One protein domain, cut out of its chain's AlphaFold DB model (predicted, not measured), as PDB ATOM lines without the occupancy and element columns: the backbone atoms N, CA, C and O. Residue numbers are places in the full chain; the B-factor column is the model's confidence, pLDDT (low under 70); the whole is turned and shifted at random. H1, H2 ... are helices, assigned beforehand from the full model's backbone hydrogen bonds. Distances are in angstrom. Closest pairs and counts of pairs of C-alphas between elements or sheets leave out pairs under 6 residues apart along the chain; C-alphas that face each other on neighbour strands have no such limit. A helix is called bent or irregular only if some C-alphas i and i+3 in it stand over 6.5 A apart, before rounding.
ATOM      1  N   TRP A 556     -40.889 -13.515  39.509       81.81
ATOM      2  CA  TRP A 556     -40.623 -14.512  38.469       81.81
ATOM      3  C   TRP A 556     -41.173 -14.150  37.072       81.81
ATOM      4  O   TRP A 556     -40.738 -14.734  36.080       81.81
ATOM      5  N   GLN A 557     -42.063 -13.153  36.958       76.19
ATOM      6  CA  GLN A 557     -42.530 -12.598  35.671       76.19
ATOM      7  C   GLN A 557     -41.583 -11.540  35.101       76.19
ATOM      8  O   GLN A 557     -41.747 -11.099  33.963       76.19
ATOM      9  N   THR A 558     -40.605 -11.091  35.885       68.75
ATOM     10  CA  THR A 558     -39.720  -9.996  35.499       68.75
ATOM     11  C   THR A 558     -38.351 -10.509  35.075       68.75
ATOM     12  O   THR A 558     -38.012 -11.684  35.210       68.75
ATOM     13  N   LYS A 559     -37.530  -9.601  34.549       65.75
ATOM     14  CA  LYS A 559     -36.111  -9.842  34.270       65.75
ATOM     15  C   LYS A 559     -35.209  -9.419  35.441       65.75
ATOM     16  O   LYS A 559     -34.045  -9.121  35.202       65.75
ATOM     17  N   PHE A 560     -35.712  -9.345  36.680       60.91
ATOM     18  CA  PHE A 560     -34.952  -8.791  37.817       60.91
ATOM     19  C   PHE A 560     -33.572  -9.447  38.022       60.91
ATOM     20  O   PHE A 560     -32.631  -8.744  38.379       60.91
ATOM     21  N   TRP A 561     -33.428 -10.742  37.713       57.69
ATOM     22  CA  TRP A 561     -32.160 -11.489  37.715       57.69
ATOM     23  C   TRP A 561     -31.046 -10.775  36.937       57.69
ATOM     24  O   TRP A 561     -29.892 -10.795  37.344       57.69
ATOM     25  N   ILE A 562     -31.392 -10.088  35.843       51.88
ATOM     26  CA  ILE A 562     -30.436  -9.361  34.993       51.88
ATOM     27  C   ILE A 562     -29.808  -8.173  35.744       51.88
ATOM     28  O   ILE A 562     -28.691  -7.769  35.438       51.88
ATOM     29  N   ARG A 563     -30.510  -7.601  36.733       44.91
ATOM     30  CA  ARG A 563     -30.097  -6.378  37.439       44.91
ATOM     31  C   ARG A 563     -29.212  -6.651  38.662       44.91
ATOM     32  O   ARG A 563     -28.323  -5.851  38.924       44.91
ATOM     33  N   GLU A 564     -29.432  -7.751  39.382       46.47
ATOM     34  CA  GLU A 564     -28.640  -8.138  40.569       46.47
ATOM     35  C   GLU A 564     -27.313  -8.835  40.182       46.47
ATOM     36  O   GLU A 564     -26.284  -8.594  40.811       46.47
ATOM     37  N   LEU A 565     -27.272  -9.580  39.065       44.62
ATOM     38  CA  LEU A 565     -26.036 -10.196  38.543       44.62
ATOM     39  C   LEU A 565     -24.978  -9.176  38.079       44.62
ATOM     40  O   LEU A 565     -23.798  -9.503  38.000       44.62
ATOM     41  N   GLY A 566     -25.376  -7.931  37.793       40.66
ATOM     42  CA  GLY A 566     -24.455  -6.850  37.425       40.66
ATOM     43  C   GLY A 566     -23.653  -6.262  38.595       40.66
ATOM     44  O   GLY A 566     -22.785  -5.427  38.353       40.66
ATOM     45  N   GLY A 567     -23.945  -6.658  39.843       39.94
ATOM     46  CA  GLY A 567     -23.312  -6.121  41.056       39.94
ATOM     47  C   GLY A 567     -22.579  -7.138  41.941       39.94
ATOM     48  O   GLY A 567     -21.902  -6.727  42.881       39.94
ATOM     49  N   ALA A 568     -22.678  -8.443  41.667       37.75
ATOM     50  CA  ALA A 568     -22.079  -9.482  42.506       37.75
ATOM     51  C   ALA A 568     -20.633  -9.799  42.078       37.75
ATOM     52  O   ALA A 568     -20.375 -10.565  41.150       37.75
ATOM     53  N   VAL A 569     -19.669  -9.201  42.778       37.00
ATOM     54  CA  VAL A 569     -18.243  -9.545  42.688       37.00
ATOM     55  C   VAL A 569     -18.019 -10.859  43.446       37.00
ATOM     56  O   VAL A 569     -17.960 -10.845  44.671       37.00
ATOM     57  N   GLY A 570     -17.913 -11.993  42.738       39.66
ATOM     58  CA  GLY A 570     -17.486 -13.257  43.366       39.66
ATOM     59  C   GLY A 570     -17.929 -14.581  42.730       39.66
ATOM     60  O   GLY A 570     -18.096 -15.549  43.462       39.66
ATOM     61  N   LEU A 571     -18.128 -14.665  41.411       41.22
ATOM     62  CA  LEU A 571     -18.632 -15.880  40.749       41.22
ATOM     63  C   LEU A 571     -17.688 -16.381  39.647       41.22
ATOM     64  O   LEU A 571     -17.954 -16.209  38.462       41.22
ATOM     65  N   GLU A 572     -16.594 -17.046  40.024       40.09
ATOM     66  CA  GLU A 572     -15.728 -17.763  39.066       40.09
ATOM     67  C   GLU A 572     -16.364 -19.065  38.532       40.09
ATOM     68  O   GLU A 572     -15.907 -19.606  37.528       40.09
ATOM     69  N   SER A 573     -17.450 -19.554  39.144       39.44
ATOM     70  CA  SER A 573     -18.153 -20.779  38.730       39.44
ATOM     71  C   SER A 573     -19.371 -20.548  37.820       39.44
ATOM     72  O   SER A 573     -19.746 -21.459  37.085       39.44
ATOM     73  N   LEU A 574     -19.963 -19.343  37.800       39.00
ATOM     74  CA  LEU A 574     -21.066 -18.978  36.885       39.00
ATOM     75  C   LEU A 574     -20.636 -18.032  35.749       39.00
ATOM     76  O   LEU A 574     -21.389 -17.849  34.796       39.00
ATOM     77  N   SER A 575     -19.422 -17.474  35.799       38.44
ATOM     78  CA  SER A 575     -18.872 -16.545  34.795       38.44
ATOM     79  C   SER A 575     -18.696 -17.140  33.391       38.44
ATOM     80  O   SER A 575     -18.610 -16.390  32.419       38.44
ATOM     81  N   ASN A 576     -18.687 -18.470  33.257       41.16
ATOM     82  CA  ASN A 576     -18.595 -19.149  31.959       41.16
ATOM     83  C   ASN A 576     -19.950 -19.344  31.260       41.16
ATOM     84  O   ASN A 576     -19.980 -19.656  30.071       41.16
ATOM     85  N   LEU A 577     -21.067 -19.136  31.960       40.97
ATOM     86  CA  LEU A 577     -22.399 -19.121  31.364       40.97
ATOM     87  C   LEU A 577     -22.720 -17.670  31.007       40.97
ATOM     88  O   LEU A 577     -22.997 -16.852  31.884       40.97
ATOM     89  N   LYS A 578     -22.689 -17.322  29.717       41.34
ATOM     90  CA  LYS A 578     -23.199 -16.029  29.240       41.34
ATOM     91  C   LYS A 578     -24.707 -15.977  29.487       41.34
ATOM     92  O   LYS A 578     -25.508 -16.236  28.602       41.34
ATOM     93  N   TYR A 579     -25.112 -15.625  30.702       41.31
ATOM     94  CA  TYR A 579     -26.498 -15.719  31.167       41.31
ATOM     95  C   TYR A 579     -27.480 -14.851  30.360       41.31
ATOM     96  O   TYR A 579     -28.657 -15.186  30.232       41.31
ATOM     97  N   ASN A 580     -26.974 -13.792  29.714       40.59
ATOM     98  CA  ASN A 580     -27.703 -12.986  28.726       40.59
ATOM     99  C   ASN A 580     -28.178 -13.795  27.494       40.59
ATOM    100  O   ASN A 580     -29.025 -13.317  26.741       40.59
ATOM    101  N   GLU A 581     -27.667 -15.014  27.293       41.06
ATOM    102  CA  GLU A 581     -28.039 -15.941  26.218       41.06
ATOM    103  C   GLU A 581     -29.041 -17.032  26.678       41.06
ATOM    104  O   GLU A 581     -29.701 -17.633  25.830       41.06
ATOM    105  N   ILE A 582     -29.246 -17.226  27.993       45.12
ATOM    106  CA  ILE A 582     -29.919 -18.406  28.589       45.12
ATOM    107  C   ILE A 582     -31.439 -18.229  28.780       45.12
ATOM    108  O   ILE A 582     -32.199 -19.178  28.584       45.12
ATOM    109  N   LYS A 583     -31.927 -17.026  29.119       49.62
ATOM    110  CA  LYS A 583     -33.366 -16.760  29.348       49.62
ATOM    111  C   LYS A 583     -33.834 -15.528  28.562       49.62
ATOM    112  O   LYS A 583     -33.851 -14.408  29.068       49.62
ATOM    113  N   LYS A 584     -34.193 -15.720  27.285       48.16
ATOM    114  CA  LYS A 584     -34.709 -14.632  26.422       48.16
ATOM    115  C   LYS A 584     -36.126 -14.180  26.807       48.16
ATOM    116  O   LYS A 584     -36.416 -12.980  26.725       48.16
ATOM    117  N   ASP A 585     -36.945 -15.113  27.298       55.59
ATOM    118  CA  ASP A 585     -38.375 -14.930  27.565       55.59
ATOM    119  C   ASP A 585     -38.694 -14.960  29.070       55.59
ATOM    120  O   ASP A 585     -38.115 -15.730  29.838       55.59
ATOM    121  N   THR A 586     -39.620 -14.105  29.509       65.75
ATOM    122  CA  THR A 586     -40.134 -14.085  30.887       65.75
ATOM    123  C   THR A 586     -41.133 -15.220  31.127       65.75
ATOM    124  O   THR A 586     -41.772 -15.716  30.198       65.75
ATOM    125  N   VAL A 587     -41.287 -15.645  32.387       77.88
ATOM    126  CA  VAL A 587     -42.299 -16.647  32.751       77.88
ATOM    127  C   VAL A 587     -43.680 -15.998  32.697       77.88
ATOM    128  O   VAL A 587     -43.935 -14.993  33.355       77.88
ATOM    129  N   THR A 588     -44.580 -16.580  31.910       81.56
ATOM    130  CA  THR A 588     -45.983 -16.162  31.822       81.56
ATOM    131  C   THR A 588     -46.776 -16.780  32.967       81.56
ATOM    132  O   THR A 588     -46.709 -17.999  33.157       81.56
ATOM    133  N   ARG A 589     -47.551 -15.976  33.703       84.62
ATOM    134  CA  ARG A 589     -48.347 -16.447  34.851       84.62
ATOM    135  C   ARG A 589     -49.323 -17.566  34.490       84.62
ATOM    136  O   ARG A 589     -49.513 -18.477  35.282       84.62
ATOM    137  N   GLU A 590     -49.835 -17.564  33.263       85.75
ATOM    138  CA  GLU A 590     -50.756 -18.575  32.735       85.75
ATOM    139  C   GLU A 590     -50.162 -19.987  32.810       85.75
ATOM    140  O   GLU A 590     -50.866 -20.917  33.180       85.75
ATOM    141  N   LYS A 591     -48.853 -20.145  32.559       87.19
ATOM    142  CA  LYS A 591     -48.177 -21.452  32.653       87.19
ATOM    143  C   LYS A 591     -48.123 -21.979  34.086       87.19
ATOM    144  O   LYS A 591     -48.233 -23.180  34.295       87.19
ATOM    145  N   ILE A 592     -47.931 -21.092  35.060       91.69
ATOM    146  CA  ILE A 592     -47.919 -21.462  36.481       91.69
ATOM    147  C   ILE A 592     -49.329 -21.861  36.918       91.69
ATOM    148  O   ILE A 592     -49.512 -22.885  37.570       91.69
ATOM    149  N   TRP A 593     -50.327 -21.073  36.519       92.12
ATOM    150  CA  TRP A 593     -51.727 -21.320  36.846       92.12
ATOM    151  C   TRP A 593     -52.254 -22.619  36.242       92.12
ATOM    152  O   TRP A 593     -52.910 -23.369  36.954       92.12
ATOM    153  N   GLU A 594     -51.899 -22.928  34.994       92.00
ATOM    154  CA  GLU A 594     -52.246 -24.195  34.339       92.00
ATOM    155  C   GLU A 594     -51.748 -25.405  35.137       92.00
ATOM    156  O   GLU A 594     -52.535 -26.294  35.449       92.00
ATOM    157  N   VAL A 595     -50.481 -25.401  35.568       93.81
ATOM    158  CA  VAL A 595     -49.921 -26.497  36.377       93.81
ATOM    159  C   VAL A 595     -50.662 -26.662  37.705       93.81
ATOM    160  O   VAL A 595     -50.924 -27.788  38.133       93.81
ATOM    161  N   ILE A 596     -50.998 -25.560  38.382       95.19
ATOM    162  CA  ILE A 596     -51.702 -25.617  39.672       95.19
ATOM    163  C   ILE A 596     -53.146 -26.103  39.484       95.19
ATOM    164  O   ILE A 596     -53.603 -26.940  40.260       95.19
ATOM    165  N   GLU A 597     -53.853 -25.639  38.448       93.44
ATOM    166  CA  GLU A 597     -55.205 -26.111  38.117       93.44
ATOM    167  C   GLU A 597     -55.211 -27.609  37.786       93.44
ATOM    168  O   GLU A 597     -56.024 -28.356  38.325       93.44
ATOM    169  N   GLU A 598     -54.256 -28.079  36.982       92.81
ATOM    170  CA  GLU A 598     -54.083 -29.503  36.678       92.81
ATOM    171  C   GLU A 598     -53.752 -30.325  37.936       92.81
ATOM    172  O   GLU A 598     -54.268 -31.429  38.107       92.81
ATOM    173  N   THR A 599     -52.953 -29.774  38.858       95.31
ATOM    174  CA  THR A 599     -52.663 -30.402  40.161       95.31
ATOM    175  C   THR A 599     -53.930 -30.539  41.010       95.31
ATOM    176  O   THR A 599     -54.152 -31.586  41.618       95.31
ATOM    177  N   ILE A 600     -54.770 -29.499  41.054       94.81
ATOM    178  CA  ILE A 600     -56.049 -29.497  41.782       94.81
ATOM    179  C   ILE A 600     -56.983 -30.580  41.234       94.81
ATOM    180  O   ILE A 600     -57.554 -31.342  42.015       94.81
ATOM    181  N   GLU A 601     -57.130 -30.677  39.908       92.44
ATOM    182  CA  GLU A 601     -57.978 -31.703  39.288       92.44
ATOM    183  C   GLU A 601     -57.426 -33.114  39.542       92.44
ATOM    184  O   GLU A 601     -58.188 -34.001  39.929       92.44
ATOM    185  N   LEU A 602     -56.107 -33.312  39.427       92.50
ATOM    186  CA  LEU A 602     -55.460 -34.594  39.720       92.50
ATOM    187  C   LEU A 602     -55.684 -35.026  41.175       92.50
ATOM    188  O   LEU A 602     -56.001 -36.186  41.438       92.50
ATOM    189  N   TYR A 603     -55.539 -34.099  42.124       94.38
ATOM    190  CA  TYR A 603     -55.732 -34.408  43.536       94.38
ATOM    191  C   TYR A 603     -57.193 -34.756  43.833       94.38
ATOM    192  O   TYR A 603     -57.471 -35.747  44.508       94.38
ATOM    193  N   ARG A 604     -58.138 -34.010  43.250       93.38
ATOM    194  CA  ARG A 604     -59.567 -34.326  43.346       93.38
ATOM    195  C   ARG A 604     -59.875 -35.728  42.813       93.38
ATOM    196  O   ARG A 604     -60.613 -36.476  43.451       93.38
ATOM    197  N   ASP A 605     -59.286 -36.099  41.678       89.38
ATOM    198  CA  ASP A 605     -59.442 -37.430  41.087       89.38
ATOM    199  C   ASP A 605     -58.861 -38.541  41.972       89.38
ATOM    200  O   ASP A 605     -59.445 -39.624  42.042       89.38
ATOM    201  N   PHE A 606     -57.748 -38.300  42.673       88.75
ATOM    202  CA  PHE A 606     -57.209 -39.261  43.638       88.75
ATOM    203  C   PHE A 606     -58.097 -39.418  44.865       88.75
ATOM    204  O   PHE A 606     -58.400 -40.555  45.218       88.75
ATOM    205  N   ILE A 607     -58.570 -38.324  45.466       90.31
ATOM    206  CA  ILE A 607     -59.505 -38.386  46.603       90.31
ATOM    207  C   ILE A 607     -60.735 -39.214  46.212       90.31
ATOM    208  O   ILE A 607     -61.090 -40.179  46.888       90.31
ATOM    209  N   ARG A 608     -61.335 -38.916  45.053       87.69
ATOM    210  CA  ARG A 608     -62.488 -39.666  44.544       87.69
ATOM    211  C   ARG A 608     -62.165 -41.142  44.313       87.69
ATOM    212  O   ARG A 608     -62.790 -42.010  44.910       87.69
ATOM    213  N   ASN A 609     -61.206 -41.436  43.440       81.69
ATOM    214  CA  ASN A 609     -61.006 -42.797  42.934       81.69
ATOM    215  C   ASN A 609     -60.282 -43.713  43.938       81.69
ATOM    216  O   ASN A 609     -60.346 -44.934  43.806       81.69
ATOM    217  N   LYS A 610     -59.482 -43.152  44.855       78.88
ATOM    218  CA  LYS A 610     -58.548 -43.915  45.705       78.88
ATOM    219  C   LYS A 610     -58.920 -43.923  47.171       78.88
ATOM    220  O   LYS A 610     -58.528 -44.870  47.848       78.88
ATOM    221  N   GLU A 611     -59.674 -42.929  47.620       79.06
ATOM    222  CA  GLU A 611     -60.232 -42.922  48.964       79.06
ATOM    223  C   GLU A 611     -61.708 -43.305  48.884       79.06
ATOM    224  O   GLU A 611     -62.056 -44.414  49.272       79.06
ATOM    225  N   ILE A 612     -62.561 -42.475  48.275       79.94
ATOM    226  CA  ILE A 612     -64.025 -42.647  48.317       79.94
ATOM    227  C   ILE A 612     -64.479 -43.935  47.609       79.94
ATOM    228  O   ILE A 612     -65.086 -44.804  48.230       79.94
ATOM    229  N   GLU A 613     -64.156 -44.105  46.325       79.12
ATOM    230  CA  GLU A 613     -64.605 -45.264  45.531       79.12
ATOM    231  C   GLU A 613     -63.902 -46.577  45.917       79.12
ATOM    232  O   GLU A 613     -64.371 -47.658  45.570       79.12
ATOM    233  N   ASN A 614     -62.793 -46.507  46.656       71.94
ATOM    234  CA  ASN A 614     -61.986 -47.664  47.050       71.94
ATOM    235  C   ASN A 614     -62.237 -48.090  48.510       71.94
ATOM    236  O   ASN A 614     -61.326 -48.549  49.203       71.94
ATOM    237  N   GLY A 615     -63.471 -47.910  48.987       66.25
ATOM    238  CA  GLY A 615     -63.882 -48.327  50.328       66.25
ATOM    239  C   GLY A 615     -63.429 -47.389  51.446       66.25
ATOM    240  O   GLY A 615     -63.305 -47.829  52.585       66.25
ATOM    241  N   TYR A 616     -63.220 -46.107  51.139       68.12
ATOM    242  CA  TYR A 616     -62.891 -45.051  52.100       68.12
ATOM    243  C   TYR A 616     -61.542 -45.220  52.807       68.12
ATOM    244  O   TYR A 616     -61.391 -44.917  53.987       68.12
ATOM    245  N   LYS A 617     -60.550 -45.729  52.075       67.25
ATOM    246  CA  LYS A 617     -59.183 -45.905  52.581       67.25
ATOM    247  C   LYS A 617     -58.440 -44.572  52.597       67.25
ATOM    248  O   LYS A 617     -58.650 -43.748  51.713       67.25
ATOM    249  N   ASN A 618     -57.529 -44.390  53.551       66.88
ATOM    250  CA  ASN A 618     -56.639 -43.227  53.573       66.88
ATOM    251  C   ASN A 618     -55.775 -43.161  52.304       66.88
ATOM    252  O   ASN A 618     -55.352 -44.194  51.768       66.88
ATOM    253  N   MET A 619     -55.463 -41.946  51.844       74.75
ATOM    254  CA  MET A 619     -54.570 -41.754  50.707       74.75
ATOM    255  C   MET A 619     -53.202 -42.388  50.958       74.75
ATOM    256  O   MET A 619     -52.473 -42.012  51.875       74.75
ATOM    257  N   LEU A 620     -52.819 -43.317  50.078       72.06
ATOM    258  CA  LEU A 620     -51.472 -43.876  50.079       72.06
ATOM    259  C   LEU A 620     -50.436 -42.777  49.820       72.06
ATOM    260  O   LEU A 620     -50.620 -41.934  48.935       72.06
ATOM    261  N   ALA A 621     -49.297 -42.865  50.507       80.06
ATOM    262  CA  ALA A 621     -48.191 -41.913  50.393       80.06
ATOM    263  C   ALA A 621     -47.673 -41.735  48.948       80.06
ATOM    264  O   ALA A 621     -47.187 -40.666  48.558       80.06
ATOM    265  N   LEU A 622     -47.862 -42.758  48.107       80.31
ATOM    266  CA  LEU A 622     -47.592 -42.716  46.672       80.31
ATOM    267  C   LEU A 622     -48.389 -41.622  45.942       80.31
ATOM    268  O   LEU A 622     -47.831 -40.923  45.099       80.31
ATOM    269  N   TYR A 623     -49.683 -41.462  46.232       84.69
ATOM    270  CA  TYR A 623     -50.524 -40.483  45.532       84.69
ATOM    271  C   TYR A 623     -50.160 -39.056  45.937       84.69
ATOM    272  O   TYR A 623     -50.004 -38.203  45.065       84.69
ATOM    273  N   ASN A 624     -49.888 -38.820  47.223       88.25
ATOM    274  CA  ASN A 624     -49.328 -37.549  47.690       88.25
ATOM    275  C   ASN A 624     -47.987 -37.239  47.009       88.25
ATOM    276  O   ASN A 624     -47.734 -36.100  46.620       88.25
ATOM    277  N   SER A 625     -47.146 -38.257  46.798       86.56
ATOM    278  CA  SER A 625     -45.879 -38.102  46.076       86.56
ATOM    279  C   SER A 625     -46.098 -37.640  44.634       86.56
ATOM    280  O   SER A 625     -45.381 -36.766  44.154       86.56
ATOM    281  N   LEU A 626     -47.117 -38.168  43.947       86.88
ATOM    282  CA  LEU A 626     -47.483 -37.723  42.600       86.88
ATOM    283  C   LEU A 626     -47.972 -36.268  42.586       86.88
ATOM    284  O   LEU A 626     -47.609 -35.531  41.669       86.88
ATOM    285  N   ILE A 627     -48.727 -35.835  43.603       94.38
ATOM    286  CA  ILE A 627     -49.131 -34.426  43.751       94.38
ATOM    287  C   ILE A 627     -47.908 -33.522  43.940       94.38
ATOM    288  O   ILE A 627     -47.794 -32.514  43.244       94.38
ATOM    289  N   VAL A 628     -46.958 -33.902  44.803       94.50
ATOM    290  CA  VAL A 628     -45.692 -33.166  44.990       94.50
ATOM    291  C   VAL A 628     -44.913 -33.064  43.678       94.50
ATOM    292  O   VAL A 628     -44.487 -31.972  43.306       94.50
ATOM    293  N   ILE A 629     -44.752 -34.174  42.951       89.88
ATOM    294  CA  ILE A 629     -44.025 -34.208  41.671       89.88
ATOM    295  C   ILE A 629     -44.689 -33.294  40.640       89.88
ATOM    296  O   ILE A 629     -44.004 -32.550  39.941       89.88
ATOM    297  N   TYR A 630     -46.019 -33.325  40.541       93.50
ATOM    298  CA  TYR A 630     -46.733 -32.501  39.574       93.50
ATOM    299  C   TYR A 630     -46.644 -31.014  39.919       93.50
ATOM    300  O   TYR A 630     -46.350 -30.196  39.049       93.50
ATOM    301  N   LEU A 631     -46.822 -30.671  41.195       94.69
ATOM    302  CA  LEU A 631     -46.739 -29.295  41.671       94.69
ATOM    303  C   LEU A 631     -45.305 -28.740  41.588       94.69
ATOM    304  O   LEU A 631     -45.123 -27.546  41.354       94.69
ATOM    305  N   TYR A 632     -44.276 -29.592  41.682       93.81
ATOM    306  CA  TYR A 632     -42.876 -29.195  41.490       93.81
ATOM    307  C   TYR A 632     -42.585 -28.637  40.089       93.81
ATOM    308  O   TYR A 632     -41.665 -27.838  39.936       93.81
ATOM    309  N   LYS A 633     -43.411 -28.931  39.075       91.94
ATOM    310  CA  LYS A 633     -43.294 -28.293  37.751       91.94
ATOM    311  C   LYS A 633     -43.364 -26.765  37.818       91.94
ATOM    312  O   LYS A 633     -42.776 -26.094  36.976       91.94
ATOM    313  N   VAL A 634     -44.038 -26.194  38.823       91.25
ATOM    314  CA  VAL A 634     -44.017 -24.743  39.091       91.25
ATOM    315  C   VAL A 634     -42.579 -24.256  39.286       91.25
ATOM    316  O   VAL A 634     -42.165 -23.277  38.666       91.25
ATOM    317  N   PHE A 635     -41.802 -24.971  40.101       87.88
ATOM    318  CA  PHE A 635     -40.388 -24.689  40.332       87.88
ATOM    319  C   PHE A 635     -39.587 -24.816  39.031       87.88
ATOM    320  O   PHE A 635     -38.842 -23.905  38.674       87.88
ATOM    321  N   GLU A 636     -39.781 -25.905  38.285       85.75
ATOM    322  CA  GLU A 636     -39.071 -26.155  37.024       85.75
ATOM    323  C   GLU A 636     -39.342 -25.070  35.976       85.75
ATOM    324  O   GLU A 636     -38.419 -24.634  35.294       85.75
ATOM    325  N   ILE A 637     -40.581 -24.580  35.870       85.75
ATOM    326  CA  ILE A 637     -40.945 -23.490  34.954       85.75
ATOM    327  C   ILE A 637     -40.251 -22.184  35.358       85.75
ATOM    328  O   ILE A 637     -39.756 -21.454  34.495       85.75
ATOM    329  N   ILE A 638     -40.213 -21.873  36.657       81.88
ATOM    330  CA  ILE A 638     -39.583 -20.648  37.163       81.88
ATOM    331  C   ILE A 638     -38.072 -20.685  36.930       81.88
ATOM    332  O   ILE A 638     -37.507 -19.706  36.434       81.88
ATOM    333  N   TYR A 639     -37.434 -21.814  37.227       78.44
ATOM    334  CA  TYR A 639     -35.981 -21.979  37.212       78.44
ATOM    335  C   TYR A 639     -35.448 -22.719  35.979       78.44
ATOM    336  O   TYR A 639     -34.326 -23.217  35.998       78.44
ATOM    337  N   PHE A 640     -36.219 -22.793  34.892       75.06
ATOM    338  CA  PHE A 640     -35.789 -23.476  33.672       75.06
ATOM    339  C   PHE A 640     -34.476 -22.889  33.125       75.06
ATOM    340  O   PHE A 640     -34.387 -21.684  32.870       75.06
ATOM    341  N   ILE A 641     -33.488 -23.762  32.896       64.94
ATOM    342  CA  ILE A 641     -32.211 -23.448  32.248       64.94
ATOM    343  C   ILE A 641     -32.038 -24.412  31.062       64.94
ATOM    344  O   ILE A 641     -31.979 -25.622  31.287       64.94
ATOM    345  N   PRO A 642     -31.967 -23.929  29.808       56.69
ATOM    346  CA  PRO A 642     -31.649 -24.779  28.667       56.69
ATOM    347  C   PRO A 642     -30.233 -25.354  28.799       56.69
ATOM    348  O   PRO A 642     -29.273 -24.616  29.015       56.69
ATOM    349  N   ILE A 643     -30.104 -26.674  28.646       56.06
ATOM    350  CA  ILE A 643     -28.807 -27.359  28.637       56.06
ATOM    351  C   ILE A 643     -28.064 -26.939  27.360       56.06
ATOM    352  O   ILE A 643     -28.475 -27.285  26.250       56.06
ATOM    353  N   GLU A 644     -26.982 -26.172  27.493       50.81
ATOM    354  CA  GLU A 644     -26.100 -25.885  26.359       50.81
ATOM    355  C   GLU A 644     -25.334 -27.146  25.926       50.81
ATOM    356  O   GLU A 644     -25.151 -28.085  26.703       50.81
ATOM    357  N   LYS A 645     -24.833 -27.152  24.680       42.84
ATOM    358  CA  LYS A 645     -24.129 -28.276  24.020       42.84
ATOM    359  C   LYS A 645     -22.982 -28.919  24.827       42.84
ATOM    360  O   LYS A 645     -22.538 -29.999  24.448       42.84
ATOM    361  N   ASN A 646     -22.525 -28.291  25.910       42.31
ATOM    362  CA  ASN A 646     -21.436 -28.763  26.764       42.31
ATOM    363  C   ASN A 646     -21.899 -29.565  28.003       42.31
ATOM    364  O   ASN A 646     -21.051 -30.015  28.767       42.31
ATOM    365  N   GLY A 647     -23.207 -29.792  28.193       51.16
ATOM    366  CA  GLY A 647     -23.726 -30.948  28.944       51.16
ATOM    367  C   GLY A 647     -23.759 -30.887  30.478       51.16
ATOM    368  O   GLY A 647     -24.032 -31.916  31.088       51.16
ATOM    369  N   TRP A 648     -23.521 -29.739  31.119       52.94
ATOM    370  CA  TRP A 648     -23.600 -29.640  32.586       52.94
ATOM    371  C   TRP A 648     -24.978 -29.148  33.039       52.94
ATOM    372  O   TRP A 648     -25.386 -28.029  32.729       52.94
ATOM    373  N   GLU A 649     -25.691 -29.994  33.781       59.66
ATOM    374  CA  GLU A 649     -26.961 -29.653  34.419       59.66
ATOM    375  C   GLU A 649     -26.693 -28.896  35.730       59.66
ATOM    376  O   GLU A 649     -25.988 -29.386  36.613       59.66
ATOM    377  N   VAL A 650     -27.224 -27.675  35.857       65.12
ATOM    378  CA  VAL A 650     -27.120 -26.892  37.101       65.12
ATOM    379  C   VAL A 650     -28.023 -27.531  38.156       65.12
ATOM    380  O   VAL A 650     -29.194 -27.799  37.878       65.12
ATOM    381  N   SER A 651     -27.506 -27.749  39.369       68.75
ATOM    382  CA  SER A 651     -28.304 -28.334  40.449       68.75
ATOM    383  C   SER A 651     -29.444 -27.397  40.867       68.75
ATOM    384  O   SER A 651     -29.295 -26.174  40.873       68.75
ATOM    385  N   ASP A 652     -30.595 -27.949  41.260       70.50
ATOM    386  CA  ASP A 652     -31.750 -27.127  41.655       70.50
ATOM    387  C   ASP A 652     -31.494 -26.284  42.902       70.50
ATOM    388  O   ASP A 652     -32.075 -25.212  43.060       70.50
ATOM    389  N   LYS A 653     -30.580 -26.737  43.763       68.25
ATOM    390  CA  LYS A 653     -30.130 -25.979  44.930       68.25
ATOM    391  C   LYS A 653     -29.406 -24.701  44.512       68.25
ATOM    392  O   LYS A 653     -29.645 -23.651  45.103       68.25
ATOM    393  N   ASP A 654     -28.560 -24.784  43.489       67.44
ATOM    394  CA  ASP A 654     -27.799 -23.633  42.998       67.44
ATOM    395  C   ASP A 654     -28.713 -22.663  42.242       67.44
ATOM    396  O   ASP A 654     -28.651 -21.460  42.480       67.44
ATOM    397  N   LYS A 655     -29.653 -23.176  41.431       71.00
ATOM    398  CA  LYS A 655     -30.695 -22.345  40.790       71.00
ATOM    399  C   LYS A 655     -31.449 -21.507  41.823       71.00
ATOM    400  O   LYS A 655     -31.663 -20.318  41.632       71.00
ATOM    401  N   LEU A 656     -31.832 -22.128  42.930       67.75
ATOM    402  CA  LEU A 656     -32.644 -21.511  43.969       67.75
ATOM    403  C   LEU A 656     -31.888 -20.439  44.757       67.75
ATOM    404  O   LEU A 656     -32.432 -19.358  44.985       67.75
ATOM    405  N   ASN A 657     -30.638 -20.710  45.138       65.00
ATOM    406  CA  ASN A 657     -29.818 -19.745  45.875       65.00
ATOM    407  C   ASN A 657     -29.502 -18.506  45.031       65.00
ATOM    408  O   ASN A 657     -29.586 -17.392  45.536       65.00
ATOM    409  N   GLU A 658     -29.188 -18.698  43.750       63.91
ATOM    410  CA  GLU A 658     -28.658 -17.634  42.893       63.91
ATOM    411  C   GLU A 658     -29.751 -16.857  42.145       63.91
ATOM    412  O   GLU A 658     -29.558 -15.702  41.769       63.91
ATOM    413  N   MET A 659     -30.916 -17.472  41.900       66.81
ATOM    414  CA  MET A 659     -31.979 -16.870  41.086       66.81
ATOM    415  C   MET A 659     -33.174 -16.373  41.909       66.81
ATOM    416  O   MET A 659     -34.073 -15.772  41.336       66.81
ATOM    417  N   THR A 660     -33.228 -16.579  43.226       68.81
ATOM    418  CA  THR A 660     -34.296 -15.995  44.063       68.81
ATOM    419  C   THR A 660     -33.857 -14.625  44.570       68.81
ATOM    420  O   THR A 660     -32.782 -14.541  45.168       68.81
ATOM    421  N   PRO A 661     -34.654 -13.549  44.409       63.22
ATOM    422  CA  PRO A 661     -34.217 -12.216  44.812       63.22
ATOM    423  C   PRO A 661     -33.952 -12.141  46.323       63.22
ATOM    424  O   PRO A 661     -34.554 -12.881  47.098       63.22
ATOM    425  N   ASP A 662     -32.988 -11.311  46.728       60.28
ATOM    426  CA  ASP A 662     -32.324 -11.425  48.031       60.28
ATOM    427  C   ASP A 662     -32.421 -10.120  48.829       60.28
ATOM    428  O   ASP A 662     -31.490  -9.316  48.847       60.28
ATOM    429  N   LYS A 663     -33.579  -9.841  49.451       54.09
ATOM    430  CA  LYS A 663     -33.727  -8.646  50.303       54.09
ATOM    431  C   LYS A 663     -34.567  -8.939  51.550       54.09
ATOM    432  O   LYS A 663     -35.767  -8.697  51.557       54.09
ATOM    433  N   LYS A 664     -33.862  -9.290  52.642       44.28
ATOM    434  CA  LYS A 664     -34.254  -9.226  54.080       44.28
ATOM    435  C   LYS A 664     -34.592 -10.532  54.824       44.28
ATOM    436  O   LYS A 664     -35.031 -10.444  55.967       44.28
ATOM    437  N   MET A 665     -34.337 -11.719  54.278       46.59
ATOM    438  CA  MET A 665     -34.298 -12.951  55.092       46.59
ATOM    439  C   MET A 665     -32.862 -13.273  55.508       46.59
ATOM    440  O   MET A 665     -31.927 -13.013  54.754       46.59
ATOM    441  N   THR A 666     -32.664 -13.831  56.706       53.22
ATOM    442  CA  THR A 666     -31.339 -14.348  57.067       53.22
ATOM    443  C   THR A 666     -30.965 -15.478  56.089       53.22
ATOM    444  O   THR A 666     -31.835 -16.268  55.703       53.22
ATOM    445  N   PRO A 667     -29.688 -15.605  55.677       55.41
ATOM    446  CA  PRO A 667     -29.251 -16.683  54.786       55.41
ATOM    447  C   PRO A 667     -29.600 -18.089  55.303       55.41
ATOM    448  O   PRO A 667     -29.738 -19.017  54.507       55.41
ATOM    449  N   SER A 668     -29.772 -18.264  56.620       57.47
ATOM    450  CA  SER A 668     -30.209 -19.522  57.233       57.47
ATOM    451  C   SER A 668     -31.676 -19.848  56.947       57.47
ATOM    452  O   SER A 668     -31.962 -20.969  56.533       57.47
ATOM    453  N   ASP A 669     -32.594 -18.890  57.089       58.03
ATOM    454  CA  ASP A 669     -34.037 -19.140  56.931       58.03
ATOM    455  C   ASP A 669     -34.407 -19.397  55.468       58.03
ATOM    456  O   ASP A 669     -35.188 -20.301  55.154       58.03
ATOM    457  N   LYS A 670     -33.768 -18.647  54.560       59.75
ATOM    458  CA  LYS A 670     -33.896 -18.821  53.110       59.75
ATOM    459  C   LYS A 670     -33.424 -20.218  52.702       59.75
ATOM    460  O   LYS A 670     -34.151 -20.956  52.043       59.75
ATOM    461  N   LYS A 671     -32.247 -20.627  53.188       61.81
ATOM    462  CA  LYS A 671     -31.661 -21.950  52.938       61.81
ATOM    463  C   LYS A 671     -32.536 -23.079  53.489       61.81
ATOM    464  O   LYS A 671     -32.702 -24.079  52.804       61.81
ATOM    465  N   ILE A 672     -33.135 -22.930  54.671       65.94
ATOM    466  CA  ILE A 672     -34.022 -23.952  55.258       65.94
ATOM    467  C   ILE A 672     -35.295 -24.124  54.418       65.94
ATOM    468  O   ILE A 672     -35.585 -25.230  53.969       65.94
ATOM    469  N   LYS A 673     -36.015 -23.034  54.130       67.06
ATOM    470  CA  LYS A 673     -37.293 -23.064  53.396       67.06
ATOM    471  C   LYS A 673     -37.168 -23.716  52.019       67.06
ATOM    472  O   LYS A 673     -37.960 -24.567  51.624       67.06
ATOM    473  N   TYR A 674     -36.133 -23.321  51.297       72.50
ATOM    474  CA  TYR A 674     -35.904 -23.702  49.914       72.50
ATOM    475  C   TYR A 674     -35.236 -25.073  49.764       72.50
ATOM    476  O   TYR A 674     -35.596 -25.833  48.862       72.50
ATOM    477  N   ASN A 675     -34.359 -25.461  50.698       75.62
ATOM    478  CA  ASN A 675     -33.882 -26.844  50.768       75.62
ATOM    479  C   ASN A 675     -35.024 -27.817  51.067       75.62
ATOM    480  O   ASN A 675     -34.988 -28.938  50.567       75.62
ATOM    481  N   ASN A 676     -36.048 -27.402  51.820       82.62
ATOM    482  CA  ASN A 676     -37.183 -28.271  52.114       82.62
ATOM    483  C   ASN A 676     -38.026 -28.592  50.868       82.62
ATOM    484  O   ASN A 676     -38.473 -29.729  50.740       82.62
ATOM    485  N   ILE A 677     -38.178 -27.667  49.906       87.69
ATOM    486  CA  ILE A 677     -38.828 -27.965  48.611       87.69
ATOM    487  C   ILE A 677     -38.092 -29.113  47.907       87.69
ATOM    488  O   ILE A 677     -38.708 -30.096  47.496       87.69
ATOM    489  N   ILE A 678     -36.764 -29.009  47.795       86.38
ATOM    490  CA  ILE A 678     -35.930 -30.019  47.127       86.38
ATOM    491  C   ILE A 678     -35.937 -31.332  47.917       86.38
ATOM    492  O   ILE A 678     -36.051 -32.405  47.329       86.38
ATOM    493  N   HIS A 679     -35.849 -31.261  49.246       87.62
ATOM    494  CA  HIS A 679     -35.863 -32.426  50.125       87.62
ATOM    495  C   HIS A 679     -37.166 -33.219  49.990       87.62
ATOM    496  O   HIS A 679     -37.125 -34.417  49.705       87.62
ATOM    497  N   ILE A 680     -38.317 -32.550  50.124       90.75
ATOM    498  CA  ILE A 680     -39.631 -33.191  50.009       90.75
ATOM    499  C   ILE A 680     -39.839 -33.715  48.585       90.75
ATOM    500  O   ILE A 680     -40.291 -34.846  48.412       90.75
ATOM    501  N   ARG A 681     -39.422 -32.974  47.547       91.50
ATOM    502  CA  ARG A 681     -39.459 -33.481  46.166       91.50
ATOM    503  C   ARG A 681     -38.621 -34.747  45.995       91.50
ATOM    504  O   ARG A 681     -39.084 -35.704  45.383       91.50
ATOM    505  N   ASN A 682     -37.401 -34.785  46.525       87.81
ATOM    506  CA  ASN A 682     -36.537 -35.964  46.433       87.81
ATOM    507  C   ASN A 682     -37.126 -37.155  47.197       87.81
ATOM    508  O   ASN A 682     -37.075 -38.280  46.700       87.81
ATOM    509  N   LYS A 683     -37.747 -36.911  48.359       88.38
ATOM    510  CA  LYS A 683     -38.521 -37.923  49.091       88.38
ATOM    511  C   LYS A 683     -39.659 -38.469  48.218       88.38
ATOM    512  O   LYS A 683     -39.768 -39.685  48.064       88.38
ATOM    513  N   ALA A 684     -40.425 -37.600  47.558       88.94
ATOM    514  CA  ALA A 684     -41.517 -37.988  46.665       88.94
ATOM    515  C   ALA A 684     -41.047 -38.827  45.464       88.94
ATOM    516  O   ALA A 684     -41.649 -39.851  45.150       88.94
ATOM    517  N   VAL A 685     -39.957 -38.425  44.807       83.31
ATOM    518  CA  VAL A 685     -39.442 -39.106  43.606       83.31
ATOM    519  C   VAL A 685     -38.797 -40.450  43.942       83.31
ATOM    520  O   VAL A 685     -39.084 -41.451  43.286       83.31
ATOM    521  N   HIS A 686     -37.922 -40.484  44.949       83.00
ATOM    522  CA  HIS A 686     -37.088 -41.658  45.215       83.00
ATOM    523  C   HIS A 686     -37.713 -42.630  46.212       83.00
ATOM    524  O   HIS A 686     -37.536 -43.836  46.060       83.00
ATOM    525  N   ARG A 687     -38.434 -42.126  47.222       80.06
ATOM    526  CA  ARG A 687     -39.031 -42.955  48.283       80.06
ATOM    527  C   ARG A 687     -40.530 -43.169  48.105       80.06
ATOM    528  O   ARG A 687     -41.041 -44.166  48.593       80.06
ATOM    529  N   LYS A 688     -41.219 -42.277  47.378       84.44
ATOM    530  CA  LYS A 688     -42.681 -42.320  47.155       84.44
ATOM    531  C   LYS A 688     -43.486 -42.346  48.461       84.44
ATOM    532  O   LYS A 688     -44.572 -42.918  48.526       84.44
ATOM    533  N   ASP A 689     -42.926 -41.710  49.483       82.50
ATOM    534  CA  ASP A 689     -43.382 -41.768  50.865       82.50
ATOM    535  C   ASP A 689     -43.684 -40.353  51.383       82.50
ATOM    536  O   ASP A 689     -42.979 -39.800  52.221       82.50
ATOM    537  N   ILE A 690     -44.677 -39.698  50.784       86.75
ATOM    538  CA  ILE A 690     -45.145 -38.382  51.231       86.75
ATOM    539  C   ILE A 690     -46.398 -38.569  52.078       86.75
ATOM    540  O   ILE A 690     -47.451 -38.966  51.573       86.75
ATOM    541  N   ASN A 691     -46.306 -38.247  53.365       85.38
ATOM    542  CA  ASN A 691     -47.481 -38.193  54.229       85.38
ATOM    543  C   ASN A 691     -48.238 -36.859  54.042       85.38
ATOM    544  O   ASN A 691     -47.799 -35.953  53.328       85.38
ATOM    545  N   THR A 692     -49.402 -36.721  54.676       85.12
ATOM    546  CA  THR A 692     -50.237 -35.516  54.550       85.12
ATOM    547  C   THR A 692     -49.517 -34.253  55.038       85.12
ATOM    548  O   THR A 692     -49.663 -33.193  54.430       85.12
ATOM    549  N   GLN A 693     -48.698 -34.354  56.091       87.62
ATOM    550  CA  GLN A 693     -47.952 -33.222  56.646       87.62
ATOM    551  C   GLN A 693     -46.844 -32.745  55.696       87.62
ATOM    552  O   GLN A 693     -46.726 -31.544  55.456       87.62
ATOM    553  N   ASP A 694     -46.094 -33.668  55.090       90.44
ATOM    554  CA  ASP A 694     -45.096 -33.365  54.059       90.44
ATOM    555  C   ASP A 694     -45.741 -32.615  52.886       90.44
ATOM    556  O   ASP A 694     -45.218 -31.600  52.422       90.44
ATOM    557  N   LEU A 695     -46.908 -33.085  52.426       92.88
ATOM    558  CA  LEU A 695     -47.659 -32.439  51.351       92.88
ATOM    559  C   LEU A 695     -48.120 -31.031  51.753       92.88
ATOM    560  O   LEU A 695     -47.963 -30.088  50.977       92.88
ATOM    561  N   HIS A 696     -48.647 -30.866  52.970       90.94
ATOM    562  CA  HIS A 696     -49.023 -29.556  53.503       90.94
ATOM    563  C   HIS A 696     -47.850 -28.581  53.494       90.94
ATOM    564  O   HIS A 696     -48.015 -27.447  53.044       90.94
ATOM    565  N   THR A 697     -46.699 -29.015  53.998       90.81
ATOM    566  CA  THR A 697     -45.485 -28.208  54.080       90.81
ATOM    567  C   THR A 697     -44.941 -27.880  52.689       90.81
ATOM    568  O   THR A 697     -44.533 -26.749  52.434       90.81
ATOM    569  N   PHE A 698     -44.999 -28.822  51.748       93.88
ATOM    570  CA  PHE A 698     -44.597 -28.578  50.364       93.88
ATOM    571  C   PHE A 698     -45.473 -27.524  49.677       93.88
ATOM    572  O   PHE A 698     -44.945 -26.625  49.021       93.88
ATOM    573  N   ILE A 699     -46.797 -27.595  49.859       94.88
ATOM    574  CA  ILE A 699     -47.738 -26.594  49.336       94.88
ATOM    575  C   ILE A 699     -47.397 -25.205  49.896       94.88
ATOM    576  O   ILE A 699     -47.290 -24.266  49.111       94.88
ATOM    577  N   ASP A 700     -47.151 -25.072  51.206       91.62
ATOM    578  CA  ASP A 700     -46.752 -23.787  51.809       91.62
ATOM    579  C   ASP A 700     -45.520 -23.206  51.122       91.62
ATOM    580  O   ASP A 700     -45.515 -22.048  50.706       91.62
ATOM    581  N   TYR A 701     -44.483 -24.023  50.943       89.88
ATOM    582  CA  TYR A 701     -43.241 -23.556  50.348       89.88
ATOM    583  C   TYR A 701     -43.371 -23.194  48.869       89.88
ATOM    584  O   TYR A 701     -42.764 -22.210  48.444       89.88
ATOM    585  N   ILE A 702     -44.169 -23.929  48.088       92.06
ATOM    586  CA  ILE A 702     -44.426 -23.583  46.684       92.06
ATOM    587  C   ILE A 702     -45.207 -22.271  46.577       92.06
ATOM    588  O   ILE A 702     -44.845 -21.413  45.774       92.06
ATOM    589  N   PHE A 703     -46.252 -22.071  47.379       92.00
ATOM    590  CA  PHE A 703     -47.032 -20.832  47.315       92.00
ATOM    591  C   PHE A 703     -46.278 -19.632  47.872       92.00
ATOM    592  O   PHE A 703     -46.385 -18.533  47.331       92.00
ATOM    593  N   ASP A 704     -45.459 -19.836  48.894       86.94
ATOM    594  CA  ASP A 704     -44.582 -18.788  49.384       86.94
ATOM    595  C   ASP A 704     -43.492 -18.415  48.376       86.94
ATOM    596  O   ASP A 704     -43.181 -17.233  48.252       86.94
ATOM    597  N   LEU A 705     -42.948 -19.383  47.628       85.88
ATOM    598  CA  LEU A 705     -42.024 -19.117  46.522       85.88
ATOM    599  C   LEU A 705     -42.675 -18.202  45.472       85.88
ATOM    600  O   LEU A 705     -42.013 -17.336  44.906       85.88
ATOM    601  N   LEU A 706     -43.974 -18.361  45.211       87.94
ATOM    602  CA  LEU A 706     -44.681 -17.531  44.238       87.94
ATOM    603  C   LEU A 706     -44.861 -16.081  44.696       87.94
ATOM    604  O   LEU A 706     -44.978 -15.209  43.835       87.94
ATOM    605  N   LYS A 707     -44.890 -15.810  46.006       85.81
ATOM    606  CA  LYS A 707     -45.126 -14.472  46.567       85.81
ATOM    607  C   LYS A 707     -43.923 -13.547  46.358       85.81
ATOM    608  O   LYS A 707     -42.777 -13.975  46.263       85.81
ATOM    609  N   ASN A 708     -44.197 -12.245  46.292       76.94
ATOM    610  CA  ASN A 708     -43.156 -11.219  46.333       76.94
ATOM    611  C   ASN A 708     -42.684 -11.030  47.780       76.94
ATOM    612  O   ASN A 708     -43.516 -10.955  48.684       76.94
ATOM    613  N   GLU A 709     -41.374 -10.914  48.003       70.94
ATOM    614  CA  GLU A 709     -40.852 -10.606  49.339       70.94
ATOM    615  C   GLU A 709     -41.221  -9.174  49.770       70.94
ATOM    616  O   GLU A 709     -41.484  -8.284  48.951       70.94
ATOM    617  N   ALA A 710     -41.216  -8.929  51.081       63.44
ATOM    618  CA  ALA A 710     -41.570  -7.636  51.654       63.44
ATOM    619  C   ALA A 710     -40.650  -6.510  51.140       63.44
ATOM    620  O   ALA A 710     -39.449  -6.481  51.410       63.44
ATOM    621  N   GLY A 711     -41.234  -5.538  50.432       59.38
ATOM    622  CA  GLY A 711     -40.513  -4.421  49.808       59.38
ATOM    623  C   GLY A 711     -40.235  -4.596  48.311       59.38
ATOM    624  O   GLY A 711     -39.740  -3.663  47.682       59.38
ATOM    625  N   MET A 712     -40.588  -5.742  47.720       67.38
ATOM    626  CA  MET A 712     -40.570  -5.926  46.270       67.38
ATOM    627  C   MET A 712     -41.873  -5.425  45.646       67.38
ATOM    628  O   MET A 712     -42.935  -6.021  45.819       67.38
ATOM    629  N   ASN A 713     -41.778  -4.339  44.883       67.50
ATOM    630  CA  ASN A 713     -42.874  -3.818  44.077       67.50
ATOM    631  C   ASN A 713     -42.426  -3.733  42.615       67.50
ATOM    632  O   ASN A 713     -41.550  -2.940  42.274       67.50
ATOM    633  N   PHE A 714     -43.022  -4.567  41.765       66.56
ATOM    634  CA  PHE A 714     -42.751  -4.608  40.326       66.56
ATOM    635  C   PHE A 714     -43.864  -3.948  39.502       66.56
ATOM    636  O   PHE A 714     -43.894  -4.107  38.285       66.56
ATOM    637  N   GLY A 715     -44.770  -3.218  40.159       61.22
ATOM    638  CA  GLY A 715     -45.980  -2.663  39.565       61.22
ATOM    639  C   GLY A 715     -47.162  -3.632  39.602       61.22
ATOM    640  O   GLY A 715     -47.055  -4.778  40.048       61.22
ATOM    641  N   ILE A 716     -48.299  -3.149  39.117       58.03
ATOM    642  CA  ILE A 716     -49.531  -3.914  38.913       58.03
ATOM    643  C   ILE A 716     -49.729  -4.170  37.422       58.03
ATOM    644  O   ILE A 716     -49.274  -3.386  36.590       58.03
ATOM    645  N   ILE A 717     -50.413  -5.257  37.071       54.69
ATOM    646  CA  ILE A 717     -50.944  -5.390  35.717       54.69
ATOM    647  C   ILE A 717     -52.063  -4.354  35.549       54.69
ATOM    648  O   ILE A 717     -53.011  -4.394  36.336       54.69
TER     649      ILE A 717
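This is residues 556 to 717 of the 831 residues of the protein "Response regulator" of Capnocytophaga sp (UniProt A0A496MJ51). A long helical hairpin, H2 and H3, makes most of the length of this elongated domain; H6 packs on H3 nearly in line with it, and H5 packs on H3 and H6 at a steep slant, with the short H4 beside H5. At one end of the longest axis lie the small helix H1 and the long link after it, of which residues 566 to 573 stick out; the turn between H2 and H3 makes the other end. The printed part has 162 residues with six named helices, in the order H1, H2, H3, H4, H5, H6, and no named strand; the class is all helix. It is only just compact, close to loose, with a radius of gyration of the C-alphas of 17.9 A, and it spans 60 by 38 by 31 A.

Start at the longest helix, H2, residues 589 to 612, and look from there to H3, residues 621 to 638. They touch, with the C-alphas of Ile 592 and Val 634 closest at 5.7 A, and run opposite ways at a shallow tilt of 4 degrees. They form a helical hairpin, two helices in succession that run back along each other. H3 also touches H6, residues 692 to 706; the closest C-alphas are those of Asn 624 and Leu 695, 6.5 A apart, and the two run the same way at a shallow tilt of 9 degrees. H2 and H6 are apart. H5, residues 667 to 687, touches H3 with residues 680 to 685 alone, at a steep tilt of 51 degrees, opposite ways; look at Ser 625 and Ala 684, whose C-alphas are the closest at 4.4 A. With residues 673 to 680 alone, H5 touches H6, also opposite ways at a steep tilt of 51 degrees; the closest C-alphas, those of Ile 677 and Phe 698, are 6.1 A apart. H3 and H5 are the hubs, touching three helices each, and the helix packing is part aligned, part crossed. H4, residues 652 to 659, forms a second helical hairpin with H5, opposite ways at a shallow tilt of 30 degrees; they touch with the C-alphas of Lys 653 and Asn 675 closest at 7.0 A. H3 and H4 are near each other, with 8 pairs of C-alphas within 10 A. H1, residues 561 to 564, is close to H4 but not clearly touching: the C-alphas of Trp 561 and Met 659 are 6.4 A apart. In H2, H4 and H6 every O i to N i+4 pair is within hydrogen-bond range; in H3 it is 11 of 14 and in H5 15 of 17, while H1 is too short for such a pair.

Find C-alpha 589 at (-48.347, -16.447, 34.851); from there H2 runs 33.4 A to C-alpha 612 at (-64.025, -42.647, 48.317). H2 is neither bent nor irregular, but only just: C-alphas 609 and 612 are 6.2 A apart. H3 measures 26.5 A from C-alpha 621 to C-alpha 638, H5 28.8 A from 667 to 687, and H4 10.3 A from 652 to 659. H6 runs 21.5 A from C-alpha 692 and ends at C-alpha 706, at (-44.681, -17.531, 44.238). H1 spans 5.6 A from C-alpha 561 to C-alpha 564.

Look at Val 569 and Gly 615 for the two C-alphas farthest apart, 60.4 A. The printed part runs from 556 to 717 and has no cut. The links from H1 to H2, 24 residues, and from H3 to H4, 13 residues, are long; H5 to H6, 4 residues, is tight. The mean pLDDT of the printed part is 72.2, and 72 residues are under 70, among them residues 558 to 586, 656 to 673 and 710 to 717.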